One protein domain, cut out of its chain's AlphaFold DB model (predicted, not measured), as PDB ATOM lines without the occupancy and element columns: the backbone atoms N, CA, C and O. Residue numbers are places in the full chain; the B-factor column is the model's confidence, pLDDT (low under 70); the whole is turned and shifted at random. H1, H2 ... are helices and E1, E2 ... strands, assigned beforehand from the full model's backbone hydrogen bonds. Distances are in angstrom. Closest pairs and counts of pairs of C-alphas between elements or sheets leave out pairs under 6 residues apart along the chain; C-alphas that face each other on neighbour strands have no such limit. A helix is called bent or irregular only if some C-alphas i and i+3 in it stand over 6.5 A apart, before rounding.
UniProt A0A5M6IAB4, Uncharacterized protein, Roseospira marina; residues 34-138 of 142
ATOM      1  N   GLY A  34      20.542 -20.658 -29.673       66.88
ATOM      2  CA  GLY A  34      20.231 -19.458 -28.887       66.88
ATOM      3  C   GLY A  34      20.891 -18.186 -29.423       66.88
ATOM      4  O   GLY A  34      21.490 -17.423 -28.661       66.88
ATOM      5  N   GLY A  35      20.748 -17.954 -30.731       87.25
ATOM      6  CA  GLY A  35      21.198 -16.735 -31.404       87.25
ATOM      7  C   GLY A  35      20.417 -15.475 -31.015       87.25
ATOM      8  O   GLY A  35      19.652 -15.442 -30.050       87.25
ATOM      9  N   TYR A  36      20.612 -14.416 -31.788       90.69
ATOM     10  CA  TYR A  36      19.992 -13.108 -31.624       90.69
ATOM     11  C   TYR A  36      19.063 -12.816 -32.793       90.69
ATOM     12  O   TYR A  36      19.356 -13.173 -33.932       90.69
ATOM     13  N   VAL A  37      17.962 -12.136 -32.502       91.31
ATOM     14  CA  VAL A  37      17.015 -11.617 -33.482       91.31
ATOM     15  C   VAL A  37      17.090 -10.102 -33.468       91.31
ATOM     16  O   VAL A  37      17.194  -9.493 -32.402       91.31
ATOM     17  N   VAL A  38      17.059  -9.508 -34.656       91.56
ATOM     18  CA  VAL A  38      17.029  -8.062 -34.853       91.56
ATOM     19  C   VAL A  38      15.768  -7.685 -35.605       91.56
ATOM     20  O   VAL A  38      15.476  -8.265 -36.646       91.56
ATOM     21  N   PHE A  39      15.076  -6.669 -35.113       89.19
ATOM     22  CA  PHE A  39      13.931  -6.045 -35.755       89.19
ATOM     23  C   PHE A  39      14.347  -4.676 -36.289       89.19
ATOM     24  O   PHE A  39      14.855  -3.841 -35.537       89.19
ATOM     25  N   VAL A  40      14.155  -4.451 -37.587       89.12
ATOM     26  CA  VAL A  40      14.533  -3.210 -38.267       89.12
ATOM     27  C   VAL A  40      13.323  -2.649 -39.009       89.12
ATOM     28  O   VAL A  40      13.051  -3.076 -40.136       89.12
ATOM     29  N   PRO A  41      12.586  -1.707 -38.407       84.62
ATOM     30  CA  PRO A  41      11.500  -1.019 -39.091       84.62
ATOM     31  C   PRO A  41      12.024  -0.091 -40.194       84.62
ATOM     32  O   PRO A  41      13.137   0.444 -40.113       84.62
ATOM     33  N   PHE A  42      11.209   0.134 -41.223       78.38
ATOM     34  CA  PHE A  42      11.441   1.166 -42.223       78.38
ATOM     35  C   PHE A  42      10.122   1.835 -42.675       78.38
ATOM     36  O   PHE A  42       9.183   1.128 -43.032       78.38
ATOM     37  N   PRO A  43      10.049   3.180 -42.686       73.94
ATOM     38  CA  PRO A  43      10.992   4.091 -42.034       73.94
ATOM     39  C   PRO A  43      11.028   3.818 -40.524       73.94
ATOM     40  O   PRO A  43       9.992   3.654 -39.885       73.94
ATOM     41  N   GLY A  44      12.228   3.700 -39.954       69.38
ATOM     42  CA  GLY A  44      12.355   3.480 -38.520       69.38
ATOM     43  C   GLY A  44      12.194   4.788 -37.752       69.38
ATOM     44  O   GLY A  44      12.462   5.865 -38.302       69.38
ATOM     45  N   PRO A  45      11.765   4.720 -36.485       68.44
ATOM     46  CA  PRO A  45      11.573   5.913 -35.683       68.44
ATOM     47  C   PRO A  45      12.904   6.639 -35.479       68.44
ATOM     48  O   PRO A  45      13.970   6.025 -35.336       68.44
ATOM     49  N   ALA A  46      12.853   7.972 -35.481       65.50
ATOM     50  CA  ALA A  46      14.028   8.774 -35.176       65.50
ATOM     51  C   ALA A  46      14.454   8.502 -33.723       65.50
ATOM     52  O   ALA A  46      13.583   8.477 -32.862       65.50
ATOM     53  N   PRO A  47      15.757   8.407 -33.395       60.34
ATOM     54  CA  PRO A  47      16.223   8.209 -32.015       60.34
ATOM     55  C   PRO A  47      15.772   9.297 -31.023       60.34
ATOM     56  O   PRO A  47      15.964   9.167 -29.822       60.34
ATOM     57  N   SER A  48      15.199  10.397 -31.509       58.91
ATOM     58  CA  SER A  48      14.624  11.483 -30.715       58.91
ATOM     59  C   SER A  48      13.119  11.343 -30.440       58.91
ATOM     60  O   SER A  48      12.562  12.207 -29.769       58.91
ATOM     61  N   ASP A  49      12.449  10.326 -30.989       61.19
ATOM     62  CA  ASP A  49      10.998  10.132 -30.875       61.19
ATOM     63  C   ASP A  49      10.634   9.286 -29.631       61.19
ATOM     64  O   ASP A  49      10.891   8.093 -29.608       61.19
ATOM     65  N   PRO A  50      10.032   9.831 -28.568       56.47
ATOM     66  CA  PRO A  50       9.818   9.088 -27.318       56.47
ATOM     67  C   PRO A  50       8.977   7.802 -27.463       56.47
ATOM     68  O   PRO A  50       8.998   6.958 -26.565       56.47
ATOM     69  N   ASP A  51       8.250   7.618 -28.570       55.03
ATOM     70  CA  ASP A  51       7.477   6.400 -28.811       55.03
ATOM     71  C   ASP A  51       8.338   5.185 -29.236       55.03
ATOM     72  O   ASP A  51       7.878   4.054 -29.075       55.03
ATOM     73  N   TRP A  52       9.606   5.340 -29.660       54.38
ATOM     74  CA  TRP A  52      10.479   4.175 -29.952       54.38
ATOM     75  C   TRP A  52      11.012   3.466 -28.705       54.38
ATOM     76  O   TRP A  52      11.298   2.267 -28.758       54.38
ATOM     77  N   GLU A  53      11.122   4.173 -27.577       53.09
ATOM     78  CA  GLU A  53      11.492   3.585 -26.279       53.09
ATOM     79  C   GLU A  53      10.355   2.733 -25.690       53.09
ATOM     80  O   GLU A  53      10.579   1.903 -24.806       53.09
ATOM     81  N   ARG A  54       9.124   2.894 -26.197       53.66
ATOM     82  CA  ARG A  54       7.928   2.194 -25.703       53.66
ATOM     83  C   ARG A  54       7.733   0.787 -26.274       53.66
ATOM     84  O   ARG A  54       6.846   0.080 -25.801       53.66
ATOM     85  N   VAL A  55       8.563   0.341 -27.221       56.56
ATOM     86  CA  VAL A  55       8.334  -0.886 -28.011       56.56
ATOM     87  C   VAL A  55       9.332  -2.037 -27.718       56.56
ATOM     88  O   VAL A  55       9.818  -2.618 -28.677       56.56
ATOM     89  N   PRO A  56       9.648  -2.516 -26.484       56.03
ATOM     90  CA  PRO A  56       9.287  -2.102 -25.120       56.03
ATOM     91  C   PRO A  56      10.420  -2.242 -24.059       56.03
ATOM     92  O   PRO A  56      11.243  -3.161 -24.087       56.03
ATOM     93  N   ALA A  57      10.367  -1.423 -23.006       47.66
ATOM     94  CA  ALA A  57      11.179  -1.603 -21.793       47.66
ATOM     95  C   ALA A  57      10.903  -2.933 -21.039       47.66
ATOM     96  O   ALA A  57      11.743  -3.383 -20.263       47.66
ATOM     97  N   ASP A  58       9.768  -3.598 -21.299       53.62
ATOM     98  CA  ASP A  58       9.336  -4.823 -20.599       53.62
ATOM     99  C   ASP A  58       9.820  -6.143 -21.242       53.62
ATOM    100  O   ASP A  58       9.707  -7.208 -20.635       53.62
ATOM    101  N   GLY A  59      10.371  -6.105 -22.463       54.41
ATOM    102  CA  GLY A  59      10.704  -7.307 -23.250       54.41
ATOM    103  C   GLY A  59      12.183  -7.704 -23.278       54.41
ATOM    104  O   GLY A  59      12.521  -8.752 -23.829       54.41
ATOM    105  N   GLY A  60      13.076  -6.883 -22.712       67.44
ATOM    106  CA  GLY A  60      14.526  -7.100 -22.802       67.44
ATOM    107  C   GLY A  60      15.115  -6.823 -24.191       67.44
ATOM    108  O   GLY A  60      16.133  -7.416 -24.548       67.44
ATOM    109  N   LEU A  61      14.473  -5.952 -24.978       77.38
ATOM    110  CA  LEU A  61      15.018  -5.485 -26.250       77.38
ATOM    111  C   LEU A  61      16.126  -4.461 -26.000       77.38
ATOM    112  O   LEU A  61      15.899  -3.406 -25.411       77.38
ATOM    113  N   ASP A  62      17.316  -4.754 -26.503       83.75
ATOM    114  CA  ASP A  62      18.401  -3.790 -26.579       83.75
ATOM    115  C   ASP A  62      18.230  -2.919 -27.830       83.75
ATOM    116  O   ASP A  62      17.893  -3.400 -28.913       83.75
ATOM    117  N   VAL A  63      18.509  -1.628 -27.699       82.81
ATOM    118  CA  VAL A  63      18.383  -0.663 -28.795       82.81
ATOM    119  C   VAL A  63      19.720  -0.497 -29.506       82.81
ATOM    120  O   VAL A  63      20.762  -0.293 -28.880       82.81
ATOM    121  N   VAL A  64      19.688  -0.552 -30.834       86.00
ATOM    122  CA  VAL A  64      20.837  -0.334 -31.712       86.00
ATOM    123  C   VAL A  64      20.545   0.866 -32.616       86.00
ATOM    124  O   VAL A  64      19.736   0.756 -33.539       86.00
ATOM    125  N   PRO A  65      21.190   2.023 -32.390       83.00
ATOM    126  CA  PRO A  65      21.045   3.180 -33.267       83.00
ATOM    127  C   PRO A  65      21.553   2.877 -34.682       83.00
ATOM    128  O   PRO A  65      22.676   2.398 -34.860       83.00
ATOM    129  N   MET A  66      20.743   3.197 -35.693       83.06
ATOM    130  CA  MET A  66      21.039   2.939 -37.104       83.06
ATOM    131  C   MET A  66      21.097   4.257 -37.877       83.06
ATOM    132  O   MET A  66      20.078   4.909 -38.094       83.06
ATOM    133  N   ALA A  67      22.277   4.626 -38.379       73.69
ATOM    134  CA  ALA A  67      22.511   5.938 -38.994       73.69
ATOM    135  C   ALA A  67      21.576   6.278 -40.176       73.69
ATOM    136  O   ALA A  67      21.319   7.449 -40.431       73.69
ATOM    137  N   ARG A  68      21.081   5.270 -40.912       71.44
ATOM    138  CA  ARG A  68      20.191   5.452 -42.079       71.44
ATOM    139  C   ARG A  68      18.744   5.016 -41.857       71.44
ATOM    140  O   ARG A  68      17.903   5.313 -42.695       71.44
ATOM    141  N   ARG A  69      18.473   4.266 -40.789       72.81
ATOM    142  CA  ARG A  69      17.169   3.629 -40.544       72.81
ATOM    143  C   ARG A  69      16.553   4.010 -39.197       72.81
ATOM    144  O   ARG A  69      15.501   3.497 -38.863       72.81
ATOM    145  N   GLY A  70      17.184   4.907 -38.439       77.75
ATOM    146  CA  GLY A  70      16.707   5.347 -37.130       77.75
ATOM    147  C   GLY A  70      17.174   4.405 -36.028       77.75
ATOM    148  O   GLY A  70      18.230   4.623 -35.429       77.75
ATOM    149  N   VAL A  71      16.419   3.335 -35.792       82.19
ATOM    150  CA  VAL A  71      16.651   2.378 -34.703       82.19
ATOM    151  C   VAL A  71      16.414   0.950 -35.191       82.19
ATOM    152  O   VAL A  71      15.541   0.696 -36.013       82.19
ATOM    153  N   ALA A  72      17.206   0.018 -34.667       87.38
ATOM    154  CA  ALA A  72      16.918  -1.408 -34.675       87.38
ATOM    155  C   ALA A  72      16.817  -1.918 -33.232       87.38
ATOM    156  O   ALA A  72      17.502  -1.409 -32.343       87.38
ATOM    157  N   TRP A  73      16.014  -2.951 -33.009       87.94
ATOM    158  CA  TRP A  73      15.917  -3.624 -31.713       87.94
ATOM    159  C   TRP A  73      16.525  -5.010 -31.798       87.94
ATOM    160  O   TRP A  73      16.290  -5.721 -32.769       87.94
ATOM    161  N   VAL A  74      17.296  -5.405 -30.790       89.31
ATOM    162  CA  VAL A  74      17.953  -6.709 -30.735       89.31
ATOM    163  C   VAL A  74      17.607  -7.439 -29.447       89.31
ATOM    164  O   VAL A  74      17.619  -6.857 -28.367       89.31
ATOM    165  N   CYS A  75      17.344  -8.737 -29.543       88.62
ATOM    166  CA  CYS A  75      17.187  -9.600 -28.378       88.62
ATOM    167  C   CYS A  75      17.694 -11.015 -28.654       88.62
ATOM    168  O   CYS A  75      17.812 -11.427 -29.807       88.62
ATOM    169  N   PRO A  76      17.969 -11.809 -27.610       89.25
ATOM    170  CA  PRO A  76      18.098 -13.253 -27.745       89.25
ATOM    171  C   PRO A  76      16.856 -13.875 -28.405       89.25
ATOM    172  O   PRO A  76      15.727 -13.490 -28.100       89.25
ATOM    173  N   LEU A  77      17.043 -14.903 -29.233       86.12
ATOM    174  CA  LEU A  77      15.976 -15.620 -29.947       86.12
ATOM    175  C   LEU A  77      14.863 -16.105 -29.006       86.12
ATOM    176  O   LEU A  77      13.684 -15.992 -29.323       86.12
ATOM    177  N   ARG A  78      15.221 -16.567 -27.803       83.44
ATOM    178  CA  ARG A  78      14.259 -17.012 -26.775       83.44
ATOM    179  C   ARG A  78      13.272 -15.923 -26.324       83.44
ATOM    180  O   ARG A  78      12.246 -16.249 -25.743       83.44
ATOM    181  N   GLN A  79      13.603 -14.650 -26.540       83.38
ATOM    182  CA  GLN A  79      12.762 -13.493 -26.212       83.38
ATOM    183  C   GLN A  79      12.043 -12.929 -27.446       83.38
ATOM    184  O   GLN A  79      11.124 -12.129 -27.296       83.38
ATOM    185  N   ALA A  80      12.403 -13.370 -28.657       82.19
ATOM    186  CA  ALA A  80      11.877 -12.811 -29.898       82.19
ATOM    187  C   ALA A  80      10.357 -12.982 -30.029       82.19
ATOM    188  O   ALA A  80       9.689 -12.050 -30.454       82.19
ATOM    189  N   ALA A  81       9.791 -14.107 -29.576       78.56
ATOM    190  CA  ALA A  81       8.339 -14.318 -29.574       78.56
ATOM    191  C   ALA A  81       7.584 -13.274 -28.729       78.56
ATOM    192  O   ALA A  81       6.541 -12.774 -29.137       78.56
ATOM    193  N   ALA A  82       8.134 -12.901 -27.569       76.88
ATOM    194  CA  ALA A  82       7.548 -11.867 -26.716       76.88
ATOM    195  C   ALA A  82       7.737 -10.454 -27.300       76.88
ATOM    196  O   ALA A  82       6.904  -9.579 -27.074       76.88
ATOM    197  N   ALA A  83       8.812 -10.241 -28.066       76.38
ATOM    198  CA  ALA A  83       9.131  -8.971 -28.712       76.38
ATOM    199  C   ALA A  83       8.426  -8.749 -30.064       76.38
ATOM    200  O   ALA A  83       8.217  -7.604 -30.456       76.38
ATOM    201  N   LEU A  84       8.031  -9.813 -30.769       75.25
ATOM    202  CA  LEU A  84       7.381  -9.740 -32.083       75.25
ATOM    203  C   LEU A  84       6.083  -8.933 -32.035       75.25
ATOM    204  O   LEU A  84       5.872  -8.035 -32.849       75.25
ATOM    205  N   ARG A  85       5.239  -9.218 -31.041       70.38
ATOM    206  CA  ARG A  85       3.935  -8.569 -30.872       70.38
ATOM    207  C   ARG A  85       4.023  -7.040 -30.775       70.38
ATOM    208  O   ARG A  85       3.379  -6.382 -31.588       70.38
ATOM    209  N   PRO A  86       4.794  -6.443 -29.844       65.94
ATOM    210  CA  PRO A  86       4.897  -4.987 -29.762       65.94
ATOM    211  C   PRO A  86       5.507  -4.371 -31.030       65.94
ATOM    212  O   PRO A  86       5.055  -3.312 -31.456       65.94
ATOM    213  N   VAL A  87       6.465  -5.047 -31.675       68.38
ATOM    214  CA  VAL A  87       7.117  -4.553 -32.900       68.38
ATOM    215  C   VAL A  87       6.155  -4.518 -34.095       68.38
ATOM    216  O   VAL A  87       6.142  -3.533 -34.825       68.38
ATOM    217  N   PHE A  88       5.314  -5.537 -34.289       64.31
ATOM    218  CA  PHE A  88       4.312  -5.539 -35.369       64.31
ATOM    219  C   PHE A  88       3.143  -4.583 -35.099       64.31
ATOM    220  O   PHE A  88       2.626  -3.955 -36.023       64.31
ATOM    221  N   VAL A  89       2.737  -4.425 -33.835       55.06
ATOM    222  CA  VAL A  89       1.688  -3.464 -33.448       55.06
ATOM    223  C   VAL A  89       2.117  -2.016 -33.715       55.06
ATOM    224  O   VAL A  89       1.257  -1.173 -33.959       55.06
ATOM    225  N   ALA A  90       3.422  -1.732 -33.767       52.75
ATOM    226  CA  ALA A  90       3.948  -0.409 -34.103       52.75
ATOM    227  C   ALA A  90       3.690   0.041 -35.561       52.75
ATOM    228  O   ALA A  90       4.052   1.164 -35.900       52.75
ATOM    229  N   ARG A  91       3.037  -0.778 -36.408       53.00
ATOM    230  CA  ARG A  91       2.563  -0.422 -37.766       53.00
ATOM    231  C   ARG A  91       3.586   0.339 -38.601       53.00
ATOM    232  O   ARG A  91       3.345   1.446 -39.080       53.00
ATOM    233  N   THR A  92       4.738  -0.278 -38.780       60.56
ATOM    234  CA  THR A  92       5.726   0.217 -39.732       60.56
ATOM    235  C   THR A  92       5.387  -0.355 -41.100       60.56
ATOM    236  O   THR A  92       5.155  -1.557 -41.195       60.56
ATOM    237  N   GLU A  93       5.349   0.486 -42.139       70.50
ATOM    238  CA  GLU A  93       5.029   0.057 -43.512       70.50
ATOM    239  C   GLU A  93       5.916  -1.117 -43.940       70.50
ATOM    240  O   GLU A  93       5.429  -2.074 -44.525       70.50
ATOM    241  N   GLN A  94       7.197  -1.093 -43.557       84.31
ATOM    242  CA  GLN A  94       8.137  -2.176 -43.818       84.31
ATOM    243  C   GLN A  94       8.838  -2.623 -42.538       84.31
ATOM    244  O   GLN A  94       9.227  -1.805 -41.699       84.31
ATOM    245  N   LEU A  95       9.071  -3.927 -42.414       86.31
ATOM    246  CA  LEU A  95       9.815  -4.514 -41.304       86.31
ATOM    247  C   LEU A  95      10.777  -5.578 -41.821       86.31
ATOM    248  O   LEU A  95      10.387  -6.520 -42.501       86.31
ATOM    249  N   SER A  96      12.052  -5.457 -41.464       90.56
ATOM    250  CA  SER A  96      13.022  -6.533 -41.658       90.56
ATOM    251  C   SER A  96      13.304  -7.232 -40.336       90.56
ATOM    252  O   SER A  96      13.561  -6.570 -39.330       90.56
ATOM    253  N   ILE A  97      13.305  -8.561 -40.343       91.38
ATOM    254  CA  ILE A  97      13.661  -9.381 -39.184       91.38
ATOM    255  C   ILE A  97      14.861 -10.233 -39.551       91.38
ATOM    256  O   ILE A  97      14.831 -10.961 -40.538       91.38
ATOM    257  N   LEU A  98      15.926 -10.136 -38.766       92.69
ATOM    258  CA  LEU A  98      17.180 -10.826 -39.032       92.69
ATOM    259  C   LEU A  98      17.517 -11.765 -37.882       92.69
ATOM    260  O   LEU A  98      17.283 -11.413 -36.728       92.69
ATOM    261  N   SER A  99      18.121 -12.913 -38.178       92.44
ATOM    262  CA  SER A  99      18.730 -13.776 -37.162       92.44
ATOM    263  C   SER A  99      20.246 -13.853 -37.325       92.44
ATOM    264  O   SER A  99      20.779 -13.856 -38.434       92.44
ATOM    265  N   PHE A 100      20.937 -13.902 -36.190       90.88
ATOM    266  CA  PHE A 100      22.388 -14.008 -36.101       90.88
ATOM    267  C   PHE A 100      22.774 -15.027 -35.030       90.88
ATOM    268  O   PHE A 100      22.202 -15.033 -33.942       90.88
ATOM    269  N   ARG A 101      23.822 -15.822 -35.253       88.75
ATOM    270  CA  ARG A 101      24.382 -16.713 -34.208       88.75
ATOM    271  C   ARG A 101      24.944 -15.986 -32.986       88.75
ATOM    272  O   ARG A 101      25.016 -16.560 -31.905       88.75
ATOM    273  N   SER A 102      25.378 -14.742 -33.148       89.25
ATOM    274  CA  SER A 102      25.967 -13.927 -32.080       89.25
ATOM    275  C   SER A 102      25.379 -12.522 -32.098       89.25
ATOM    276  O   SER A 102      24.774 -12.129 -33.094       89.25
ATOM    277  N   ARG A 103      25.528 -11.771 -30.998       90.88
ATOM    278  CA  ARG A 103      24.967 -10.418 -30.892       90.88
ATOM    279  C   ARG A 103      25.544  -9.544 -32.013       90.88
ATOM    280  O   ARG A 103      26.751  -9.293 -32.000       90.88
ATOM    281  N   PRO A 104      24.723  -9.071 -32.965       91.50
ATOM    282  CA  PRO A 104      25.225  -8.319 -34.100       91.50
ATOM    283  C   PRO A 104      25.580  -6.885 -33.705       91.50
ATOM    284  O   PRO A 104      25.019  -6.301 -32.777       91.50
ATOM    285  N   THR A 105      26.508  -6.297 -34.456       92.62
ATOM    286  CA  THR A 105      26.781  -4.857 -34.421       92.62
ATOM    287  C   THR A 105      25.868  -4.122 -35.405       92.62
ATOM    288  O   THR A 105      25.369  -4.723 -36.357       92.62
ATOM    289  N   ALA A 106      25.712  -2.802 -35.246       90.31
ATOM    290  CA  ALA A 106      24.993  -1.965 -36.217       90.31
ATOM    291  C   ALA A 106      25.526  -2.150 -37.651       90.31
ATOM    292  O   ALA A 106      24.752  -2.270 -38.595       90.31
ATOM    293  N   ALA A 107      26.851  -2.268 -37.808       91.56
ATOM    294  CA  ALA A 107      27.487  -2.505 -39.101       91.56
ATOM    295  C   ALA A 107      27.115  -3.869 -39.712       91.56
ATOM    296  O   ALA A 107      26.904  -3.951 -40.920       91.56
ATOM    297  N   ALA A 108      27.009  -4.925 -38.898       92.56
ATOM    298  CA  ALA A 108      26.593  -6.249 -39.363       92.56
ATOM    299  C   ALA A 108      25.121  -6.262 -39.809       92.56
ATOM    300  O   ALA A 108      24.799  -6.862 -40.833       92.56
ATOM    301  N   ILE A 109      24.251  -5.552 -39.085       93.38
ATOM    302  CA  ILE A 109      22.840  -5.363 -39.454       93.38
ATOM    303  C   ILE A 109      22.745  -4.615 -40.789       93.38
ATOM    304  O   ILE A 109      22.070  -5.058 -41.714       93.38
ATOM    305  N   ASP A 110      23.471  -3.503 -40.917       91.56
ATOM    306  CA  ASP A 110      23.520  -2.703 -42.142       91.56
ATOM    307  C   ASP A 110      24.040  -3.495 -43.348       91.56
ATOM    308  O   ASP A 110      23.542  -3.317 -44.460       91.56
ATOM    309  N   ALA A 111      25.049  -4.344 -43.141       91.88
ATOM    310  CA  ALA A 111      25.589  -5.211 -44.181       91.88
ATOM    311  C   ALA A 111      24.544  -6.236 -44.643       91.88
ATOM    312  O   ALA A 111      24.286  -6.326 -45.840       91.88
ATOM    313  N   ALA A 112      23.878  -6.914 -43.703       93.00
ATOM    314  CA  ALA A 112      22.847  -7.910 -43.998       93.00
ATOM    315  C   ALA A 112      21.689  -7.334 -44.818       93.00
ATOM    316  O   ALA A 112      21.289  -7.913 -45.824       93.00
ATOM    317  N   LEU A 113      21.208  -6.145 -44.452       91.00
ATOM    318  CA  LEU A 113      20.117  -5.465 -45.158       91.00
ATOM    319  C   LEU A 113      20.472  -5.044 -46.592       91.00
ATOM    320  O   LEU A 113      19.574  -4.814 -47.401       91.00
ATOM    321  N   ARG A 114      21.761  -4.866 -46.897       90.56
ATOM    322  CA  ARG A 114      22.245  -4.477 -48.232       90.56
ATOM    323  C   ARG A 114      22.673  -5.671 -49.071       90.56
ATOM    324  O   ARG A 114      22.848  -5.509 -50.273       90.56
ATOM    325  N   SER A 115      22.877  -6.824 -48.443       88.56
ATOM    326  CA  SER A 115      23.316  -8.021 -49.141       88.56
ATOM    327  C   SER A 115      22.162  -8.655 -49.906       88.56
ATOM    328  O   SER A 115      21.048  -8.784 -49.387       88.56
ATOM    329  N   GLU A 116      22.438  -9.089 -51.134       86.00
ATOM    330  CA  GLU A 116      21.470  -9.799 -51.978       86.00
ATOM    331  C   GLU A 116      21.075 -11.149 -51.367       86.00
ATOM    332  O   GLU A 116      19.933 -11.576 -51.489       86.00
ATOM    333  N   ASP A 117      21.990 -11.792 -50.640       85.56
ATOM    334  CA  ASP A 117      21.776 -13.076 -49.962       85.56
ATOM    335  C   ASP A 117      21.443 -12.938 -48.462       85.56
ATOM    336  O   ASP A 117      21.223 -13.935 -47.774       85.56
ATOM    337  N   GLY A 118      21.397 -11.707 -47.940       84.88
ATOM    338  CA  GLY A 118      21.149 -11.414 -46.525       84.88
ATOM    339  C   GLY A 118      22.356 -11.588 -45.590       84.88
ATOM    340  O   GLY A 118      22.221 -11.359 -44.387       84.88
ATOM    341  N   ARG A 119      23.551 -11.940 -46.089       88.44
ATOM    342  CA  ARG A 119      24.754 -12.080 -45.247       88.44
ATOM    343  C   ARG A 119      25.208 -10.733 -44.657       88.44
ATOM    344  O   ARG A 119      25.185  -9.720 -45.351       88.44
ATOM    345  N   PRO A 120      25.693 -10.695 -43.402       91.25
ATOM    346  CA  PRO A 120      26.102 -11.834 -42.574       91.25
ATOM    347  C   PRO A 120      25.003 -12.419 -41.669       91.25
ATOM    348  O   PRO A 120      25.337 -13.174 -40.758       91.25
ATOM    349  N   ALA A 121      23.729 -12.072 -41.862       90.19
ATOM    350  CA  ALA A 121      22.654 -12.719 -41.115       90.19
ATOM    351  C   ALA A 121      22.480 -14.173 -41.584       90.19
ATOM    352  O   ALA A 121      22.634 -14.477 -42.769       90.19
ATOM    353  N   ASP A 122      22.139 -15.070 -40.659       90.00
ATOM    354  CA  ASP A 122      21.786 -16.451 -40.998       90.00
ATOM    355  C   ASP A 122      20.431 -16.482 -41.737       90.00
ATOM    356  O   ASP A 122      20.217 -17.266 -42.666       90.00
ATOM    357  N   ARG A 123      19.525 -15.572 -41.360       91.25
ATOM    358  CA  ARG A 123      18.229 -15.345 -42.008       91.25
ATOM    359  C   ARG A 123      17.903 -13.861 -42.050       91.25
ATOM    360  O   ARG A 123      18.166 -13.143 -41.089       91.25
ATOM    361  N   LEU A 124      17.248 -13.441 -43.124       92.06
ATOM    362  CA  LEU A 124      16.561 -12.161 -43.231       92.06
ATOM    363  C   LEU A 124      15.157 -12.411 -43.784       92.06
ATOM    364  O   LEU A 124      14.990 -13.061 -44.812       92.06
ATOM    365  N   LEU A 125      14.160 -11.893 -43.082       90.88
ATOM    366  CA  LEU A 125      12.758 -11.873 -43.479       90.88
ATOM    367  C   LEU A 125      12.375 -10.422 -43.753       90.88
ATOM    368  O   LEU A 125      12.643  -9.561 -42.913       90.88
ATOM    369  N   PHE A 126      11.776 -10.144 -44.905       89.25
ATOM    370  CA  PHE A 126      11.287  -8.814 -45.253       89.25
ATOM    371  C   PHE A 126       9.765  -8.826 -45.327       89.25
ATOM    372  O   PHE A 126       9.182  -9.629 -46.057       89.25
ATOM    373  N   PHE A 127       9.152  -7.923 -44.571       86.00
ATOM    374  CA  PHE A 127       7.718  -7.712 -44.518       86.00
ATOM    375  C   PHE A 127       7.366  -6.328 -45.057       86.00
ATOM    376  O   PHE A 127       8.072  -5.359 -44.763       86.00
ATOM    377  N   ASP A 128       6.260  -6.253 -45.789       84.06
ATOM    378  CA  ASP A 128       5.646  -5.023 -46.297       84.06
ATOM    379  C   ASP A 128       4.145  -5.089 -45.993       84.06
ATOM    380  O   ASP A 128       3.512  -6.110 -46.251       84.06
ATOM    381  N   ASP A 129       3.604  -4.062 -45.342       78.38
ATOM    382  CA  ASP A 129       2.217  -3.995 -44.848       78.38
ATOM    383  C   ASP A 129       1.758  -5.249 -44.063       78.38
ATOM    384  O   ASP A 129       0.619  -5.706 -44.133       78.38
ATOM    385  N   GLY A 130       2.685  -5.845 -43.301       73.00
ATOM    386  CA  GLY A 130       2.441  -7.052 -42.504       73.00
ATOM    387  C   GLY A 130       2.497  -8.374 -43.280       73.00
ATOM    388  O   GLY A 130       2.426  -9.436 -42.659       73.00
ATOM    389  N   GLU A 131       2.688  -8.343 -44.597       78.81
ATOM    390  CA  GLU A 131       2.850  -9.536 -45.429       78.81
ATOM    391  C   GLU A 131       4.328  -9.902 -45.592       78.81
ATOM    392  O   GLU A 131       5.182  -9.036 -45.774       78.81
ATOM    393  N   LEU A 132       4.653 -11.198 -45.522       83.44
ATOM    394  CA  LEU A 132       6.010 -11.679 -45.788       83.44
ATOM    395  C   LEU A 132       6.274 -11.639 -47.294       83.44
ATOM    396  O   LEU A 132       5.739 -12.453 -48.045       83.44
ATOM    397  N   MET A 133       7.151 -10.735 -47.713       86.19
ATOM    398  CA  MET A 133       7.471 -10.512 -49.120       86.19
ATOM    399  C   MET A 133       8.710 -11.282 -49.567       86.19
ATOM    400  O   MET A 133       8.790 -11.722 -50.712       86.19
ATOM    401  N   GLU A 134       9.694 -11.445 -48.678       87.56
ATOM    402  CA  GLU A 134      10.967 -12.064 -49.043       87.56
ATOM    403  C   GLU A 134      11.619 -12.816 -47.877       87.56
ATOM    404  O   GLU A 134      11.584 -12.379 -46.725       87.56
ATOM    405  N   VAL A 135      12.272 -13.935 -48.201       88.38
ATOM    406  CA  VAL A 135      13.116 -14.711 -47.286       88.38
ATOM    407  C   VAL A 135      14.498 -14.871 -47.912       88.38
ATOM    408  O   VAL A 135      14.645 -15.540 -48.934       88.38
ATOM    409  N   ARG A 136      15.528 -14.315 -47.271       89.00
ATOM    410  CA  ARG A 136      16.936 -14.505 -47.646       89.00
ATOM    411  C   ARG A 136      17.643 -15.345 -46.600       89.00
ATOM    412  O   ARG A 136      17.432 -15.164 -45.402       89.00
ATOM    413  N   SER A 137      18.471 -16.274 -47.055       81.81
ATOM    414  CA  SER A 137      19.117 -17.258 -46.188       81.81
ATOM    415  C   SER A 137      20.610 -17.233 -46.446       81.81
ATOM    416  O   SER A 137      21.055 -17.623 -47.526       81.81
ATOM    417  N   GLY A 138      21.378 -16.820 -45.443       64.75
ATOM    418  CA  GLY A 138      22.827 -16.927 -45.464       64.75
ATOM    419  C   GLY A 138      23.221 -18.382 -45.239       64.75
ATOM    420  O   GLY A 138      23.614 -18.756 -44.142       64.75
TER     421      GLY A 138
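Overview. This is residues 34 to 138 of the 142 residues of an uncharacterized protein of Roseospira marina (UniProt A0A5M6IAB4). A twisted sheet of six strands makes the middle layer, with the helix H1 over one face and the shorter helix H2 packed on the other. A long loop, residues 43 to 61, joins E1 to the edge strand E2 and lies well away from the middle. The printed part has 105 residues, with E1, E2, E3, H1, E4, H2, E5 and E6 in that order along it, and its class is mixed, helices and strands. The sheet's order is E2, E3, E1, E4, E5, E6, all antiparallel. The whole is compact and rounded, with a radius of gyration of the C-alphas of 12.3 A and spans of 34 by 27 by 25 A.

Along the chain. E1, residues 36 to 42, begins at C-alpha 36 (19.992, -13.108, -31.624) and is 19.7 A long. E2 is residues 62 to 66, and E3, residues 70 to 76, is 20.9 A long. H1, residues 77 to 89, measures 19.1 A and begins at C-alpha 77 (15.976, -15.620, -29.947). It is irregular: C-alphas 78 and 81 are 7.1 A apart. E4, residues 94 to 100, is 20.1 A long. H2 is residues 106 to 114, and E5 is residues 123 to 128. E6, residues 131 to 137, is 18.0 A long and ends at C-alpha 137 (19.117, -17.258, -46.188).

Arrangement. In the sheet, the inner strand E1 is antiparallel to E4 at 161 degrees, with N 38 and O 98 2.8 A apart, within hydrogen-bond range. On its other side E1 has E3, with N 39 and O 73 at 2.8 A. E3 forms a hairpin with the edge strand E2, with N 64 and O 72 at 2.8 A. E4 has E5 as its other neighbour, with N 97 and O 125 at 2.8 A. E5 and the edge strand E6 form a hairpin, with N 126 and O 134 at 2.9 A. H1 is on the sheet at a height of 8.4 A, over E3 and E1, and runs along the strands, at 1 degrees to E3 on the local plane. Its closest C-alphas to E1 are those of Leu 77 and Tyr 36, 5.0 A apart. H2 is on the opposite face; its closest C-alphas to E2 are those of Ala 106 and Val 64, 6.3 A apart. H1 and H2 are apart. Every O i to N i+4 pair is within hydrogen-bond range in H2, and 5 of 9 are in H1.

Size, cuts and confidence. The two C-alphas farthest apart are those of Pro 50 and Gly 138, 34.3 A. The printed part has no cut. The link from E1 to E2 is long, 19 residues, and that from H2 to E5 is short; the others are tight. The mean pLDDT of the printed part is 79.2, and it is under 70 at residue 34, residues 44 to 60, residues 86 to 92 and residue 138.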